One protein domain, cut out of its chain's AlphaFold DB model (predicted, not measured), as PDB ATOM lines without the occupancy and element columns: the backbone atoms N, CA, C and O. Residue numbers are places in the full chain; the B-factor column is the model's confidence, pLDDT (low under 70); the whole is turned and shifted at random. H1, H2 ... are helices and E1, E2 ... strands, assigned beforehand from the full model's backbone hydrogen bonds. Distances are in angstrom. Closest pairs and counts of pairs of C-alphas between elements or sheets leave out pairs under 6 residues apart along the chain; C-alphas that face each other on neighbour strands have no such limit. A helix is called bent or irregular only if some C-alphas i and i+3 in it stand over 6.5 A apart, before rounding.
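This is residues 71 to 197 of the 220 residues of the protein "Putative prefoldin subunit 3" of Cercospora zeina (UniProt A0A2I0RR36). H1 and H2 follow each other nearly end to end as one long, gently bent rod, with the small hairpin of E1 and E2 at the far end of H2. From the hairpin the chain folds back, and its last helix, H3, sticks out as a separate arm that touches no helix; residues 71 to 91 make a loop by the first part of H1. The printed part has 127 residues with three named helices and two named strands, in the order H1, H2, E1, E2, H3, and is mostly helix; the sheet E1 - E2 is antiparallel. The whole is extended, with a radius of gyration of the C-alphas of 27.5 A and spans of 85 by 36 by 32 A.

Pass residues 71 to 91 and find C-alpha 92 at (53.561, -62.079, -49.982); from there H1, residues 92 to 122, runs 44.6 A. H2, residues 124 to 139, runs 22.8 A. Next come the strands E1, residues 148 to 155, and E2, residues 158 to 164. H3, residues 178 to 197, runs 28.7 A to C-alpha 197 at (41.083, -75.588, -22.013).

H1 and H2 meet only through their link. Look next at the hairpin E1 and E2, antiparallel at 151 degrees, where N 150 and O 162 are 2.9 A apart, within hydrogen-bond range. H3 is apart from H1, H2 and E1. In H1, H2 and H3 every O i to N i+4 pair is within hydrogen-bond range.

The C-alphas of Arg 90 and Asp 144, the two farthest apart, are 85.9 A from each other. The printed part has no cut, and the link from E2 to H3, 13 residues, is long. In the B-factor column of this model, 18 residues are under 70, among them residues 71 to 75 and 175 to 183.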
ATOM      1  N   PRO A  71      48.339 -60.823 -21.582       66.12
ATOM      2  CA  PRO A  71      47.081 -61.196 -20.904       66.12
ATOM      3  C   PRO A  71      45.909 -60.207 -21.066       66.12
ATOM      4  O   PRO A  71      44.767 -60.539 -20.747       66.12
ATOM      5  N   ARG A  72      46.159 -58.995 -21.571       63.16
ATOM      6  CA  ARG A  72      45.142 -58.011 -21.978       63.16
ATOM      7  C   ARG A  72      44.616 -58.181 -23.414       63.16
ATOM      8  O   ARG A  72      43.847 -57.332 -23.857       63.16
ATOM      9  N   GLY A  73      45.017 -59.231 -24.132       66.00
ATOM     10  CA  GLY A  73      44.592 -59.524 -25.506       66.00
ATOM     11  C   GLY A  73      45.245 -58.643 -26.576       66.00
ATOM     12  O   GLY A  73      44.756 -58.598 -27.700       66.00
ATOM     13  N   ILE A  74      46.315 -57.918 -26.231       68.12
ATOM     14  CA  ILE A  74      47.023 -57.030 -27.161       68.12
ATOM     15  C   ILE A  74      48.169 -57.828 -27.804       68.12
ATOM     16  O   ILE A  74      49.056 -58.265 -27.057       68.12
ATOM     17  N   PRO A  75      48.153 -58.052 -29.132       69.88
ATOM     18  CA  PRO A  75      49.251 -58.722 -29.821       69.88
ATOM     19  C   PRO A  75      50.530 -57.896 -29.675       69.88
ATOM     20  O   PRO A  75      50.463 -56.679 -29.543       69.88
ATOM     21  N   TYR A  76      51.691 -58.545 -29.642       77.12
ATOM     22  CA  TYR A  76      52.976 -57.849 -29.667       77.12
ATOM     23  C   TYR A  76      53.307 -57.421 -31.102       77.12
ATOM     24  O   TYR A  76      53.174 -58.222 -32.024       77.12
ATOM     25  N   ALA A  77      53.725 -56.170 -31.303       74.00
ATOM     26  CA  ALA A  77      54.160 -55.695 -32.614       74.00
ATOM     27  C   ALA A  77      55.613 -56.132 -32.846       74.00
ATOM     28  O   ALA A  77      56.492 -55.655 -32.123       74.00
ATOM     29  N   PRO A  78      55.899 -57.001 -33.830       72.81
ATOM     30  CA  PRO A  78      57.273 -57.253 -34.226       72.81
ATOM     31  C   PRO A  78      57.833 -55.996 -34.902       72.81
ATOM     32  O   PRO A  78      57.233 -55.468 -35.840       72.81
ATOM     33  N   PHE A  79      58.969 -55.505 -34.408       73.25
ATOM     34  CA  PHE A  79      59.700 -54.430 -35.069       73.25
ATOM     35  C   PHE A  79      60.473 -55.030 -36.248       73.25
ATOM     36  O   PHE A  79      61.195 -56.013 -36.075       73.25
ATOM     37  N   VAL A  80      60.269 -54.487 -37.449       76.44
ATOM     38  CA  VAL A  80      60.916 -54.965 -38.676       76.44
ATOM     39  C   VAL A  80      61.951 -53.928 -39.090       76.44
ATOM     40  O   VAL A  80      61.593 -52.874 -39.605       76.44
ATOM     41  N   ASP A  81      63.227 -54.223 -38.851       74.56
ATOM     42  CA  ASP A  81      64.330 -53.313 -39.192       74.56
ATOM     43  C   ASP A  81      64.654 -53.318 -40.695       74.56
ATOM     44  O   ASP A  81      65.050 -52.295 -41.251       74.56
ATOM     45  N   ARG A  82      64.475 -54.463 -41.369       79.31
ATOM     46  CA  ARG A  82      64.697 -54.629 -42.813       79.31
ATOM     47  C   ARG A  82      63.492 -55.291 -43.464       79.31
ATOM     48  O   ARG A  82      63.050 -56.354 -43.033       79.31
ATOM     49  N   VAL A  83      62.959 -54.655 -44.504       76.12
ATOM     50  CA  VAL A  83      61.706 -55.067 -45.159       76.12
ATOM     51  C   VAL A  83      61.912 -56.330 -46.000       76.12
ATOM     52  O   VAL A  83      61.011 -57.162 -46.105       76.12
ATOM     53  N   GLU A  84      63.121 -56.518 -46.530       78.25
ATOM     54  CA  GLU A  84      63.541 -57.661 -47.348       78.25
ATOM     55  C   GLU A  84      63.520 -58.982 -46.566       78.25
ATOM     56  O   GLU A  84      63.238 -60.037 -47.135       78.25
ATOM     57  N   ASP A  85      63.758 -58.923 -45.253       75.19
ATOM     58  CA  ASP A  85      63.726 -60.092 -44.367       75.19
ATOM     59  C   ASP A  85      62.286 -60.532 -44.043       75.19
ATOM     60  O   ASP A  85      62.057 -61.668 -43.627       75.19
ATOM     61  N   TYR A  86      61.307 -59.639 -44.226       71.12
ATOM     62  CA  TYR A  86      59.905 -59.870 -43.869       71.12
ATOM     63  C   TYR A  86      59.025 -60.204 -45.080       71.12
ATOM     64  O   TYR A  86      57.995 -60.862 -44.935       71.12
ATOM     65  N   VAL A  87      59.426 -59.775 -46.281       77.19
ATOM     66  CA  VAL A  87      58.724 -60.060 -47.536       77.19
ATOM     67  C   VAL A  87      59.721 -60.536 -48.589       77.19
ATOM     68  O   VAL A  87      60.368 -59.742 -49.266       77.19
ATOM     69  N   SER A  88      59.833 -61.855 -48.740       78.31
ATOM     70  CA  SER A  88      60.808 -62.478 -49.645       78.31
ATOM     71  C   SER A  88      60.334 -62.555 -51.102       78.31
ATOM     72  O   SER A  88      61.156 -62.674 -52.009       78.31
ATOM     73  N   SER A  89      59.020 -62.505 -51.354       80.62
ATOM     74  CA  SER A  89      58.438 -62.604 -52.696       80.62
ATOM     75  C   SER A  89      57.350 -61.552 -52.937       80.62
ATOM     76  O   SER A  89      56.660 -61.121 -52.015       80.62
ATOM     77  N   ARG A  90      57.147 -61.155 -54.204       77.00
ATOM     78  CA  ARG A  90      56.116 -60.169 -54.591       77.00
ATOM     79  C   ARG A  90      54.692 -60.617 -54.227       77.00
ATOM     80  O   ARG A  90      53.834 -59.766 -54.023       77.00
ATOM     81  N   ALA A  91      54.446 -61.925 -54.146       79.31
ATOM     82  CA  ALA A  91      53.137 -62.480 -53.803       79.31
ATOM     83  C   ALA A  91      52.776 -62.280 -52.316       79.31
ATOM     84  O   ALA A  91      51.600 -62.161 -51.985       79.31
ATOM     85  N   ASP A  92      53.773 -62.179 -51.432       77.69
ATOM     86  CA  ASP A  92      53.561 -62.079 -49.982       77.69
ATOM     87  C   ASP A  92      53.347 -60.631 -49.500       77.69
ATOM     88  O   ASP A  92      52.857 -60.406 -48.391       77.69
ATOM     89  N   VAL A  93      53.659 -59.642 -50.351       82.12
ATOM     90  CA  VAL A  93      53.548 -58.201 -50.054       82.12
ATOM     91  C   VAL A  93      52.123 -57.827 -49.647       82.12
ATOM     92  O   VAL A  93      51.919 -57.123 -48.661       82.12
ATOM     93  N   GLU A  94      51.127 -58.297 -50.397       84.06
ATOM     94  CA  GLU A  94      49.730 -57.905 -50.193       84.06
ATOM     95  C   GLU A  94      49.154 -58.505 -48.900       84.06
ATOM     96  O   GLU A  94      48.463 -57.820 -48.142       84.06
ATOM     97  N   GLY A  95      49.519 -59.753 -48.585       84.81
ATOM     98  CA  GLY A  95      49.156 -60.404 -47.325       84.81
ATOM     99  C   GLY A  95      49.813 -59.745 -46.110       84.81
ATOM    100  O   GLY A  95      49.140 -59.477 -45.111       84.81
ATOM    101  N   ALA A  96      51.106 -59.420 -46.205       81.12
ATOM    102  CA  ALA A  96      51.833 -58.718 -45.150       81.12
ATOM    103  C   ALA A  96      51.252 -57.315 -44.906       81.12
ATOM    104  O   ALA A  96      50.971 -56.955 -43.761       81.12
ATOM    105  N   LEU A  97      50.973 -56.554 -45.969       83.75
ATOM    106  CA  LEU A  97      50.382 -55.220 -45.869       83.75
ATOM    107  C   LEU A  97      48.997 -55.255 -45.209       83.75
ATOM    108  O   LEU A  97      48.715 -54.442 -44.325       83.75
ATOM    109  N   LYS A  98      48.156 -56.228 -45.574       86.94
ATOM    110  CA  LYS A  98      46.848 -56.436 -44.943       86.94
ATOM    111  C   LYS A  98      46.980 -56.753 -43.450       86.94
ATOM    112  O   LYS A  98      46.264 -56.167 -42.640       86.94
ATOM    113  N   SER A  99      47.936 -57.599 -43.066       82.44
ATOM    114  CA  SER A  99      48.179 -57.935 -41.656       82.44
ATOM    115  C   SER A  99      48.612 -56.721 -40.820       82.44
ATOM    116  O   SER A  99      48.143 -56.548 -39.695       82.44
ATOM    117  N   PHE A 100      49.433 -55.824 -41.381       82.81
ATOM    118  CA  PHE A 100      49.827 -54.584 -40.709       82.81
ATOM    119  C   PHE A 100      48.660 -53.607 -40.573       82.81
ATOM    120  O   PHE A 100      48.489 -53.019 -39.508       82.81
ATOM    121  N   GLN A 101      47.814 -53.474 -41.598       87.00
ATOM    122  CA  GLN A 101      46.599 -52.656 -41.518       87.00
ATOM    123  C   GLN A 101      45.644 -53.171 -40.430       87.00
ATOM    124  O   GLN A 101      45.150 -52.395 -39.608       87.00
ATOM    125  N   GLU A 102      45.440 -54.488 -40.356       85.00
ATOM    126  CA  GLU A 102      44.646 -55.117 -39.299       85.00
ATOM    127  C   GLU A 102      45.260 -54.875 -37.913       85.00
ATOM    128  O   GLU A 102      44.544 -54.566 -36.958       85.00
ATOM    129  N   MET A 103      46.585 -54.951 -37.787       81.38
ATOM    130  CA  MET A 103      47.282 -54.705 -36.526       81.38
ATOM    131  C   MET A 103      47.163 -53.244 -36.073       81.38
ATOM    132  O   MET A 103      46.841 -52.986 -34.913       81.38
ATOM    133  N   ILE A 104      47.331 -52.290 -36.992       85.75
ATOM    134  CA  ILE A 104      47.146 -50.855 -36.741       85.75
ATOM    135  C   ILE A 104      45.720 -50.584 -36.248       85.75
ATOM    136  O   ILE A 104      45.543 -49.893 -35.245       85.75
ATOM    137  N   SER A 105      44.709 -51.190 -36.880       87.62
ATOM    138  CA  SER A 105      43.311 -51.025 -36.462       87.62
ATOM    139  C   SER A 105      43.058 -51.526 -35.029       87.62
ATOM    140  O   SER A 105      42.375 -50.863 -34.244       87.62
ATOM    141  N   LYS A 106      43.679 -52.651 -34.636       85.81
ATOM    142  CA  LYS A 106      43.588 -53.215 -33.279       85.81
ATOM    143  C   LYS A 106      44.240 -52.300 -32.244       85.81
ATOM    144  O   LYS A 106      43.655 -52.078 -31.181       85.81
ATOM    145  N   TYR A 107      45.417 -51.748 -32.542       85.62
ATOM    146  CA  TYR A 107      46.099 -50.830 -31.628       85.62
ATOM    147  C   TYR A 107      45.351 -49.515 -31.459       85.62
ATOM    148  O   TYR A 107      45.132 -49.113 -30.321       85.62
ATOM    149  N   GLN A 108      44.886 -48.894 -32.545       89.12
ATOM    150  CA  GLN A 108      44.099 -47.658 -32.475       89.12
ATOM    151  C   GLN A 108      42.818 -47.853 -31.658       89.12
ATOM    152  O   GLN A 108      42.468 -47.025 -30.816       89.12
ATOM    153  N   PHE A 109      42.134 -48.987 -31.834       87.69
ATOM    154  CA  PHE A 109      40.958 -49.318 -31.033       87.69
ATOM    155  C   PHE A 109      41.297 -49.509 -29.545       87.69
ATOM    156  O   PHE A 109      40.573 -49.033 -28.665       87.69
ATOM    157  N   MET A 110      42.397 -50.195 -29.231       84.06
ATOM    158  CA  MET A 110      42.853 -50.395 -27.851       84.06
ATOM    159  C   MET A 110      43.328 -49.104 -27.184       84.06
ATOM    160  O   MET A 110      42.998 -48.871 -26.018       84.06
ATOM    161  N   GLU A 111      44.027 -48.245 -27.920       86.38
ATOM    162  CA  GLU A 111      44.403 -46.905 -27.488       86.38
ATOM    163  C   GLU A 111      43.152 -46.085 -27.177       86.38
ATOM    164  O   GLU A 111      43.009 -45.616 -26.052       86.38
ATOM    165  N   ALA A 112      42.186 -46.015 -28.096       90.75
ATOM    166  CA  ALA A 112      40.942 -45.276 -27.892       90.75
ATOM    167  C   ALA A 112      40.164 -45.766 -26.659       90.75
ATOM    168  O   ALA A 112      39.635 -44.966 -25.883       90.75
ATOM    169  N   ASN A 113      40.116 -47.080 -26.423       88.69
ATOM    170  CA  ASN A 113      39.458 -47.643 -25.242       88.69
ATOM    171  C   ASN A 113      40.187 -47.310 -23.939       88.69
ATOM    172  O   ASN A 113      39.541 -46.997 -22.936       88.69
ATOM    173  N   ASN A 114      41.519 -47.366 -23.926       87.25
ATOM    174  CA  ASN A 114      42.290 -46.952 -22.758       87.25
ATOM    175  C   ASN A 114      42.198 -45.440 -22.541       87.25
ATOM    176  O   ASN A 114      42.024 -45.021 -21.402       87.25
ATOM    177  N   GLN A 115      42.202 -44.637 -23.600       90.94
ATOM    178  CA  GLN A 115      42.061 -43.188 -23.521       90.94
ATOM    179  C   GLN A 115      40.720 -42.799 -22.890       90.94
ATOM    180  O   GLN A 115      40.691 -41.995 -21.961       90.94
ATOM    181  N   ARG A 116      39.616 -43.449 -23.287       90.44
ATOM    182  CA  ARG A 116      38.294 -43.264 -22.656       90.44
ATOM    183  C   ARG A 116      38.305 -43.613 -21.166       90.44
ATOM    184  O   ARG A 116      37.722 -42.892 -20.361       90.44
ATOM    185  N   ARG A 117      38.988 -44.698 -20.779       87.62
ATOM    186  CA  ARG A 117      39.140 -45.083 -19.363       87.62
ATOM    187  C   ARG A 117      39.971 -44.068 -18.587       87.62
ATOM    188  O   ARG A 117      39.621 -43.754 -17.458       87.62
ATOM    189  N   ILE A 118      41.049 -43.568 -19.183       91.00
ATOM    190  CA  ILE A 118      41.913 -42.554 -18.578       91.00
ATOM    191  C   ILE A 118      41.116 -41.279 -18.319       91.00
ATOM    192  O   ILE A 118      41.201 -40.753 -17.217       91.00
ATOM    193  N   VAL A 119      40.321 -40.811 -19.284       94.12
ATOM    194  CA  VAL A 119      39.464 -39.628 -19.108       94.12
ATOM    195  C   VAL A 119      38.477 -39.849 -17.961       94.12
ATOM    196  O   VAL A 119      38.515 -39.110 -16.985       94.12
ATOM    197  N   GLY A 120      37.717 -40.948 -17.981       88.25
ATOM    198  CA  GLY A 120      36.756 -41.229 -16.910       88.25
ATOM    199  C   GLY A 120      37.383 -41.466 -15.527       88.25
ATOM    200  O   GLY A 120      36.691 -41.349 -14.520       88.25
ATOM    201  N   LEU A 121      38.670 -41.821 -15.442       88.12
ATOM    202  CA  LEU A 121      39.410 -41.858 -14.176       88.12
ATOM    203  C   LEU A 121      39.899 -40.466 -13.769       88.12
ATOM    204  O   LEU A 121      39.795 -40.129 -12.596       88.12
ATOM    205  N   LYS A 122      40.389 -39.657 -14.715       90.81
ATOM    206  CA  LYS A 122      40.817 -38.273 -14.471       90.81
ATOM    207  C   LYS A 122      39.682 -37.416 -13.922       90.81
ATOM    208  O   LYS A 122      39.926 -36.665 -12.987       90.81
ATOM    209  N   ASP A 123      38.464 -37.607 -14.418       91.50
ATOM    210  CA  ASP A 123      37.281 -36.890 -13.933       91.50
ATOM    211  C   ASP A 123      36.926 -37.266 -12.484       91.50
ATOM    212  O   ASP A 123      36.410 -36.445 -11.735       91.50
ATOM    213  N   LYS A 124      37.257 -38.491 -12.049       91.19
ATOM    214  CA  LYS A 124      36.966 -38.990 -10.691       91.19
ATOM    215  C   LYS A 124      38.015 -38.622  -9.649       91.19
ATOM    216  O   LYS A 124      37.708 -38.605  -8.460       91.19
ATOM    217  N   ILE A 125      39.255 -38.377 -10.071       91.94
ATOM    218  CA  ILE A 125      40.337 -37.956  -9.172       91.94
ATOM    219  C   ILE A 125      39.928 -36.747  -8.306       91.94
ATOM    220  O   ILE A 125      40.085 -36.858  -7.087       91.94
ATOM    221  N   PRO A 126      39.378 -35.640  -8.853       95.50
ATOM    222  CA  PRO A 126      39.014 -34.482  -8.037       95.50
ATOM    223  C   PRO A 126      37.871 -34.771  -7.054       95.50
ATOM    224  O   PRO A 126      37.925 -34.306  -5.917       95.50
ATOM    225  N   ASP A 127      36.881 -35.588  -7.426       87.62
ATOM    226  CA  ASP A 127      35.787 -35.961  -6.518       87.62
ATOM    227  C   ASP A 127      36.292 -36.772  -5.314       87.62
ATOM    228  O   ASP A 127      35.920 -36.517  -4.162       87.62
ATOM    229  N   ILE A 128      37.201 -37.724  -5.551       90.12
ATOM    230  CA  ILE A 128      37.821 -38.513  -4.477       90.12
ATOM    231  C   ILE A 128      38.705 -37.622  -3.589       90.12
ATOM    232  O   ILE A 128      38.733 -37.791  -2.371       90.12
ATOM    233  N   GLN A 129      39.409 -36.648  -4.165       93.19
ATOM    234  CA  GLN A 129      40.218 -35.702  -3.393       93.19
ATOM    235  C   GLN A 129      39.348 -34.799  -2.511       93.19
ATOM    236  O   GLN A 129      39.605 -34.693  -1.313       93.19
ATOM    237  N   LYS A 130      38.267 -34.235  -3.054       91.25
ATOM    238  CA  LYS A 130      37.345 -33.355  -2.322       91.25
ATOM    239  C   LYS A 130      36.632 -34.072  -1.173       91.25
ATOM    240  O   LYS A 130      36.480 -33.519  -0.080       91.25
ATOM    241  N   THR A 131      36.210 -35.316  -1.393       89.00
ATOM    242  CA  THR A 131      35.600 -36.136  -0.331       89.00
ATOM    243  C   THR A 131      36.596 -36.419   0.794       89.00
ATOM    244  O   THR A 131      36.258 -36.280   1.969       89.00
ATOM    245  N   LEU A 132      37.852 -36.716   0.457       90.88
ATOM    246  CA  LEU A 132      38.929 -36.925   1.425       90.88
ATOM    247  C   LEU A 132      39.241 -35.645   2.218       90.88
ATOM    248  O   LEU A 132      39.352 -35.687   3.444       90.88
ATOM    249  N   GLU A 133      39.348 -34.502   1.543       92.69
ATOM    250  CA  GLU A 133      39.556 -33.197   2.178       92.69
ATOM    251  C   GLU A 133      38.451 -32.871   3.183       92.69
ATOM    252  O   GLU A 133      38.745 -32.446   4.300       92.69
ATOM    253  N   THR A 134      37.198 -33.166   2.836       89.56
ATOM    254  CA  THR A 134      36.052 -32.977   3.735       89.56
ATOM    255  C   THR A 134      36.175 -33.850   4.988       89.56
ATOM    256  O   THR A 134      36.005 -33.360   6.104       89.56
ATOM    257  N   VAL A 135      36.542 -35.128   4.839       89.88
ATOM    258  CA  VAL A 135      36.745 -36.038   5.980       89.88
ATOM    259  C   VAL A 135      37.911 -35.583   6.859       89.88
ATOM    260  O   VAL A 135      37.784 -35.550   8.081       89.88
ATOM    261  N   ARG A 136      39.038 -35.171   6.263       90.62
ATOM    262  CA  ARG A 136      40.180 -34.619   7.013       90.62
ATOM    263  C   ARG A 136      39.804 -33.354   7.774       90.62
ATOM    264  O   ARG A 136      40.236 -33.186   8.911       90.62
ATOM    265  N   PHE A 137      39.005 -32.484   7.165       89.69
ATOM    266  CA  PHE A 137      38.512 -31.270   7.804       89.69
ATOM    267  C   PHE A 137      37.626 -31.581   9.016       89.69
ATOM    268  O   PHE A 137      37.800 -30.971  10.069       89.69
ATOM    269  N   LEU A 138      36.730 -32.568   8.908       86.81
ATOM    270  CA  LEU A 138      35.921 -33.026  10.041       86.81
ATOM    271  C   LEU A 138      36.783 -33.671  11.139       86.81
ATOM    272  O   LEU A 138      36.566 -33.397  12.316       86.81
ATOM    273  N   GLN A 139      37.811 -34.441  10.769       87.56
ATOM    274  CA  GLN A 139      38.718 -35.100  11.716       87.56
ATOM    275  C   GLN A 139      39.599 -34.120  12.508       87.56
ATOM    276  O   GLN A 139      39.927 -34.380  13.663       87.56
ATOM    277  N   GLN A 140      40.009 -33.000  11.909       88.75
ATOM    278  CA  GLN A 140      40.872 -32.013  12.570       88.75
ATOM    279  C   GLN A 140      40.144 -31.167  13.627       88.75
ATOM    280  O   GLN A 140      40.795 -30.445  14.388       88.75
ATOM    281  N   ARG A 141      38.810 -31.236  13.701       84.25
ATOM    282  CA  ARG A 141      38.038 -30.467  14.679       84.25
ATOM    283  C   ARG A 141      38.217 -30.998  16.103       84.25
ATOM    284  O   ARG A 141      38.166 -32.199  16.363       84.25
ATOM    285  N   LYS A 142      38.397 -30.063  17.037       82.50
ATOM    286  CA  LYS A 142      38.485 -30.323  18.484       82.50
ATOM    287  C   LYS A 142      37.089 -30.409  19.108       82.50
ATOM    288  O   LYS A 142      36.127 -29.938  18.512       82.50
ATOM    289  N   GLU A 143      36.990 -30.999  20.302       75.31
ATOM    290  CA  GLU A 143      35.702 -31.210  20.994       75.31
ATOM    291  C   GLU A 143      35.013 -29.901  21.395       75.31
ATOM    292  O   GLU A 143      33.791 -29.823  21.342       75.31
ATOM    293  N   ASP A 144      35.797 -28.859  21.679       78.12
ATOM    294  CA  ASP A 144      35.301 -27.540  22.096       78.12
ATOM    295  C   ASP A 144      35.095 -26.564  20.920       78.12
ATOM    296  O   ASP A 144      34.960 -25.358  21.118       78.12
ATOM    297  N   ALA A 145      35.151 -27.047  19.674       80.00
ATOM    298  CA  ALA A 145      34.982 -26.192  18.503       80.00
ATOM    299  C   ALA A 145      33.506 -25.824  18.276       80.00
ATOM    300  O   ALA A 145      32.617 -26.663  18.428       80.00
ATOM    301  N   GLU A 146      33.263 -24.583  17.840       84.06
ATOM    302  CA  GLU A 146      31.937 -24.096  17.434       84.06
ATOM    303  C   GLU A 146      31.275 -25.043  16.403       84.06
ATOM    304  O   GLU A 146      31.954 -25.483  15.457       84.06
ATOM    305  N   PRO A 147      29.967 -25.357  16.552       86.56
ATOM    306  CA  PRO A 147      29.235 -26.206  15.614       86.56
ATOM    307  C   PRO A 147      29.299 -25.666  14.182       86.56
ATOM    308  O   PRO A 147      29.071 -24.482  13.937       86.56
ATOM    309  N   LEU A 148      29.577 -26.539  13.212       86.38
ATOM    310  CA  LEU A 148      29.633 -26.145  11.804       86.38
ATOM    311  C   LEU A 148      28.215 -25.892  11.281       86.38
ATOM    312  O   LEU A 148      27.420 -26.827  11.231       86.38
ATOM    313  N   GLU A 149      27.914 -24.670  10.842       90.50
ATOM    314  CA  GLU A 149      26.714 -24.412  10.038       90.50
ATOM    315  C   GLU A 149      26.950 -24.939   8.616       90.50
ATOM    316  O   GLU A 149      27.882 -24.519   7.926       90.50
ATOM    317  N   ALA A 150      26.123 -25.890   8.190       90.94
ATOM    318  CA  ALA A 150      26.132 -26.439   6.845       90.94
ATOM    319  C   ALA A 150      24.719 -26.424   6.260       90.94
ATOM    320  O   ALA A 150      23.726 -26.653   6.955       90.94
ATOM    321  N   THR A 151      24.643 -26.175   4.957       93.50
ATOM    322  CA  THR A 151      23.396 -26.226   4.198       93.50
ATOM    323  C   THR A 151      23.286 -27.600   3.547       93.50
ATOM    324  O   THR A 151      24.087 -27.931   2.674       93.50
ATOM    325  N   PHE A 152      22.328 -28.411   3.992       92.56
ATOM    326  CA  PHE A 152      22.074 -29.747   3.459       92.56
ATOM    327  C   PHE A 152      20.972 -29.701   2.403       92.56
ATOM    328  O   PHE A 152      19.935 -29.069   2.604       92.56
ATOM    329  N   GLU A 153      21.196 -30.380   1.287       91.69
ATOM    330  CA  GLU A 153      20.220 -30.534   0.213       91.69
ATOM    331  C   GLU A 153      19.278 -31.698   0.542       91.69
ATOM    332  O   GLU A 153      19.702 -32.850   0.611       91.69
ATOM    333  N   LEU A 154      17.999 -31.400   0.793       91.69
ATOM    334  CA  LEU A 154      16.961 -32.425   0.973       91.69
ATOM    335  C   LEU A 154      16.373 -32.840  -0.381       91.69
ATOM    336  O   LEU A 154      15.933 -33.977  -0.542       91.69
ATOM    337  N   ASN A 155      16.320 -31.893  -1.319       91.75
ATOM    338  CA  ASN A 155      15.871 -32.049  -2.698       91.75
ATOM    339  C   ASN A 155      16.511 -30.937  -3.552       91.75
ATOM    340  O   ASN A 155      16.889 -29.909  -2.992       91.75
ATOM    341  N   ASP A 156      16.533 -31.090  -4.877       89.25
ATOM    342  CA  ASP A 156      17.145 -30.186  -5.867       89.25
ATOM    343  C   ASP A 156      16.820 -28.687  -5.667       89.25
ATOM    344  O   ASP A 156      17.581 -27.810  -6.073       89.25
ATOM    345  N   THR A 157      15.679 -28.367  -5.043       93.31
ATOM    346  CA  THR A 157      15.262 -26.984  -4.730       93.31
ATOM    347  C   THR A 157      15.024 -26.707  -3.241       93.31
ATOM    348  O   THR A 157      14.697 -25.577  -2.873       93.31
ATOM    349  N   LEU A 158      15.190 -27.704  -2.364       95.12
ATOM    350  CA  LEU A 158      14.944 -27.588  -0.927       95.12
ATOM    351  C   LEU A 158      16.227 -27.825  -0.134       95.12
ATOM    352  O   LEU A 158      16.743 -28.940  -0.055       95.12
ATOM    353  N   PHE A 159      16.665 -26.776   0.555       93.38
ATOM    354  CA  PHE A 159      17.842 -26.802   1.411       93.38
ATOM    355  C   PHE A 159      17.458 -26.543   2.870       93.38
ATOM    356  O   PHE A 159      16.647 -25.662   3.155       93.38
ATOM    357  N   ALA A 160      18.068 -27.272   3.803       94.56
ATOM    358  CA  ALA A 160      17.936 -27.023   5.235       94.56
ATOM    359  C   ALA A 160      19.269 -26.591   5.839       94.56
ATOM    360  O   ALA A 160      20.328 -27.127   5.515       94.56
ATOM    361  N   LYS A 161      19.201 -25.640   6.768       95.12
ATOM    362  CA  LYS A 161      20.339 -25.257   7.602       95.12
ATOM    363  C   LYS A 161      20.456 -26.221   8.774       95.12
ATOM    364  O   LYS A 161      19.478 -26.438   9.488       95.12
ATOM    365  N   ALA A 162      21.643 -26.775   8.980       92.25
ATOM    366  CA  ALA A 162      21.932 -27.683  10.078       92.25
ATOM    367  C   ALA A 162      23.232 -27.285  10.782       92.25
ATOM    368  O   ALA A 162      24.194 -26.855  10.144       92.25
ATOM    369  N   HIS A 163      23.263 -27.467  12.102       91.19
ATOM    370  CA  HIS A 163      24.472 -27.322  12.909       91.19
ATOM    371  C   HIS A 163      25.064 -28.707  13.185       91.19
ATOM    372  O   HIS A 163      24.416 -29.560  13.791       91.19
ATOM    373  N   ILE A 164      26.290 -28.941  12.718       88.44
ATOM    374  CA  ILE A 164      26.993 -30.220  12.835       88.44
ATOM    375  C   ILE A 164      27.969 -30.140  14.008       88.44
ATOM    376  O   ILE A 164      28.923 -29.357  14.000       88.44
ATOM    377  N   HIS A 165      27.728 -30.977  15.015       86.12
ATOM    378  CA  HIS A 165      28.635 -31.180  16.142       86.12
ATOM    379  C   HIS A 165      29.787 -32.119  15.748       86.12
ATOM    380  O   HIS A 165      29.697 -32.842  14.752       86.12
ATOM    381  N   LYS A 166      30.874 -32.136  16.534       86.19
ATOM    382  CA  LYS A 166      31.964 -33.103  16.336       86.19
ATOM    383  C   LYS A 166      31.399 -34.527  16.365       86.19
ATOM    384  O   LYS A 166      30.673 -34.895  17.283       86.19
ATOM    385  N   THR A 167      31.757 -35.310  15.358       83.50
ATOM    386  CA  THR A 167      31.384 -36.718  15.220       83.50
ATOM    387  C   THR A 167      32.639 -37.529  14.928       83.50
ATOM    388  O   THR A 167      33.521 -37.072  14.203       83.50
ATOM    389  N   ASP A 168      32.730 -38.720  15.518       82.81
ATOM    390  CA  ASP A 168      33.869 -39.626  15.318       82.81
ATOM    391  C   ASP A 168      33.615 -40.629  14.170       82.81
ATOM    392  O   ASP A 168      34.516 -41.364  13.765       82.81
ATOM    393  N   GLU A 169      32.395 -40.644  13.618       84.81
ATOM    394  CA  GLU A 169      31.931 -41.599  12.609       84.81
ATOM    395  C   GLU A 169      31.336 -40.883  11.387       84.81
ATOM    396  O   GLU A 169      30.579 -39.921  11.518       84.81
ATOM    397  N   VAL A 170      31.650 -41.385  10.187       85.69
ATOM    398  CA  VAL A 170      31.114 -40.902   8.906       85.69
ATOM    399  C   VAL A 170      30.589 -42.095   8.114       85.69
ATOM    400  O   VAL A 170      31.285 -43.097   7.950       85.69
ATOM    401  N   TYR A 171      29.369 -41.979   7.593       84.38
ATOM    402  CA  TYR A 171      28.757 -43.010   6.759       84.38
ATOM    403  C   TYR A 171      29.179 -42.828   5.298       84.38
ATOM    404  O   TYR A 171      28.975 -41.766   4.712       84.38
ATOM    405  N   LEU A 172      29.763 -43.872   4.707       85.88
ATOM    406  CA  LEU A 172      30.180 -43.892   3.306       85.88
ATOM    407  C   LEU A 172      29.212 -44.738   2.475       85.88
ATOM    408  O   LEU A 172      28.938 -45.891   2.807       85.88
ATOM    409  N   TRP A 173      28.742 -44.189   1.356       83.88
ATOM    410  CA  TRP A 173      27.935 -44.935   0.396       83.88
ATOM    411  C   TRP A 173      28.810 -45.894  -0.424       83.88
ATOM    412  O   TRP A 173      29.525 -45.489  -1.342       83.88
ATOM    413  N   LEU A 174      28.741 -47.187  -0.109       77.56
ATOM    414  CA  LEU A 174      29.403 -48.245  -0.872       77.56
ATOM    415  C   LEU A 174      28.503 -48.686  -2.032       77.56
ATOM    416  O   LEU A 174      27.823 -49.708  -1.977       77.56
ATOM    417  N   GLY A 175      28.478 -47.902  -3.105       69.00
ATOM    418  CA  GLY A 175      27.746 -48.277  -4.311       69.00
ATOM    419  C   GLY A 175      28.478 -49.381  -5.071       69.00
ATOM    420  O   GLY A 175      29.311 -49.044  -5.900       69.00
ATOM    421  N   THR A 176      28.245 -50.669  -4.769       58.00
ATOM    422  CA  THR A 176      28.497 -51.844  -5.654       58.00
ATOM    423  C   THR A 176      28.336 -53.188  -4.922       58.00
ATOM    424  O   THR A 176      29.310 -53.871  -4.620       58.00
ATOM    425  N   MET A 177      27.102 -53.647  -4.708       59.12
ATOM    426  CA  MET A 177      26.863 -55.068  -4.384       59.12
ATOM    427  C   MET A 177      26.667 -55.894  -5.669       59.12
ATOM    428  O   MET A 177      27.257 -56.956  -5.855       59.12
ATOM    429  N   GLU A 178      25.900 -55.367  -6.624       59.09
ATOM    430  CA  GLU A 178      25.439 -56.124  -7.797       59.09
ATOM    431  C   GLU A 178      26.482 -56.184  -8.925       59.09
ATOM    432  O   GLU A 178      26.801 -57.257  -9.437       59.09
ATOM    433  N   VAL A 179      27.092 -55.045  -9.278       60.22
ATOM    434  CA  VAL A 179      28.088 -54.969 -10.367       60.22
ATOM    435  C   VAL A 179      29.387 -55.698 -10.000       60.22
ATOM    436  O   VAL A 179      30.046 -56.267 -10.873       60.22
ATOM    437  N   ALA A 180      29.749 -55.713  -8.715       56.94
ATOM    438  CA  ALA A 180      30.885 -56.481  -8.216       56.94
ATOM    439  C   ALA A 180      30.623 -57.989  -8.360       56.94
ATOM    440  O   ALA A 180      31.445 -58.692  -8.944       56.94
ATOM    441  N   THR A 181      29.441 -58.457  -7.944       60.62
ATOM    442  CA  THR A 181      29.025 -59.863  -8.077       60.62
ATOM    443  C   THR A 181      28.976 -60.312  -9.540       60.62
ATOM    444  O   THR A 181      29.519 -61.363  -9.873       60.62
ATOM    445  N   ALA A 182      28.434 -59.498 -10.454       65.94
ATOM    446  CA  ALA A 182      28.383 -59.827 -11.882       65.94
ATOM    447  C   ALA A 182      29.775 -59.881 -12.546       65.94
ATOM    448  O   ALA A 182      30.022 -60.716 -13.417       65.94
ATOM    449  N   ARG A 183      30.719 -59.020 -12.133       67.81
ATOM    450  CA  ARG A 183      32.111 -59.078 -12.616       67.81
ATOM    451  C   ARG A 183      32.861 -60.280 -12.070       67.81
ATOM    452  O   ARG A 183      33.602 -60.891 -12.831       67.81
ATOM    453  N   VAL A 184      32.658 -60.620 -10.798       70.25
ATOM    454  CA  VAL A 184      33.207 -61.840 -10.196       70.25
ATOM    455  C   VAL A 184      32.648 -63.068 -10.910       70.25
ATOM    456  O   VAL A 184      33.427 -63.929 -11.288       70.25
ATOM    457  N   TYR A 185      31.345 -63.104 -11.208       74.44
ATOM    458  CA  TYR A 185      30.729 -64.191 -11.971       74.44
ATOM    459  C   TYR A 185      31.295 -64.307 -13.392       74.44
ATOM    460  O   TYR A 185      31.686 -65.390 -13.814       74.44
ATOM    461  N   ASN A 186      31.414 -63.201 -14.132       77.75
ATOM    462  CA  ASN A 186      32.010 -63.234 -15.473       77.75
ATOM    463  C   ASN A 186      33.501 -63.598 -15.450       77.75
ATOM    464  O   ASN A 186      33.985 -64.267 -16.362       77.75
ATOM    465  N   TRP A 187      34.231 -63.170 -14.419       79.56
ATOM    466  CA  TRP A 187      35.619 -63.563 -14.206       79.56
ATOM    467  C   TRP A 187      35.728 -65.060 -13.889       79.56
ATOM    468  O   TRP A 187      36.532 -65.739 -14.516       79.56
ATOM    469  N   ASP A 188      34.862 -65.586 -13.023       78.44
ATOM    470  CA  ASP A 188      34.766 -67.004 -12.656       78.44
ATOM    471  C   ASP A 188      34.398 -67.894 -13.857       78.44
ATOM    472  O   ASP A 188      35.060 -68.894 -14.127       78.44
ATOM    473  N   VAL A 189      33.419 -67.485 -14.674       77.12
ATOM    474  CA  VAL A 189      33.094 -68.152 -15.951       77.12
ATOM    475  C   VAL A 189      34.304 -68.152 -16.892       77.12
ATOM    476  O   VAL A 189      34.548 -69.135 -17.592       77.12
ATOM    477  N   GLY A 190      35.069 -67.060 -16.922       79.38
ATOM    478  CA  GLY A 190      36.304 -66.958 -17.694       79.38
ATOM    479  C   GLY A 190      37.410 -67.890 -17.191       79.38
ATOM    480  O   GLY A 190      38.105 -68.478 -18.017       79.38
ATOM    481  N   GLN A 191      37.552 -68.058 -15.874       68.88
ATOM    482  CA  GLN A 191      38.506 -68.998 -15.275       68.88
ATOM    483  C   GLN A 191      38.124 -70.441 -15.582       68.88
ATOM    484  O   GLN A 191      38.942 -71.164 -16.134       68.88
ATOM    485  N   ARG A 192      36.852 -70.817 -15.402       73.25
ATOM    486  CA  ARG A 192      36.351 -72.156 -15.757       73.25
ATOM    487  C   ARG A 192      36.590 -72.508 -17.222       73.25
ATOM    488  O   ARG A 192      36.875 -73.652 -17.557       73.25
ATOM    489  N   ARG A 193      36.496 -71.524 -18.122       75.44
ATOM    490  CA  ARG A 193      36.826 -71.719 -19.543       75.44
ATOM    491  C   ARG A 193      38.322 -71.921 -19.778       75.44
ATOM    492  O   ARG A 193      38.666 -72.720 -20.635       75.44
ATOM    493  N   LYS A 194      39.193 -71.222 -19.048       69.44
ATOM    494  CA  LYS A 194      40.650 -71.411 -19.136       69.44
ATOM    495  C   LYS A 194      41.077 -72.751 -18.545       69.44
ATOM    496  O   LYS A 194      41.793 -73.487 -19.207       69.44
ATOM    497  N   GLU A 195      40.540 -73.113 -17.386       70.81
ATOM    498  CA  GLU A 195      40.779 -74.401 -16.725       70.81
ATOM    499  C   GLU A 195      40.275 -75.580 -17.568       70.81
ATOM    500  O   GLU A 195      40.973 -76.580 -17.689       70.81
ATOM    501  N   ASN A 196      39.119 -75.459 -18.234       64.75
ATOM    502  CA  ASN A 196      38.633 -76.492 -19.158       64.75
ATOM    503  C   ASN A 196      39.502 -76.632 -20.422       64.75
ATOM    504  O   ASN A 196      39.550 -77.711 -21.008       64.75
ATOM    505  N   VAL A 197      40.167 -75.559 -20.860       61.50
ATOM    506  CA  VAL A 197      41.083 -75.588 -22.013       61.50
ATOM    507  C   VAL A 197      42.453 -76.144 -21.612       61.50
ATOM    508  O   VAL A 197      43.043 -76.902 -22.373       61.50
TER     509      VAL A 197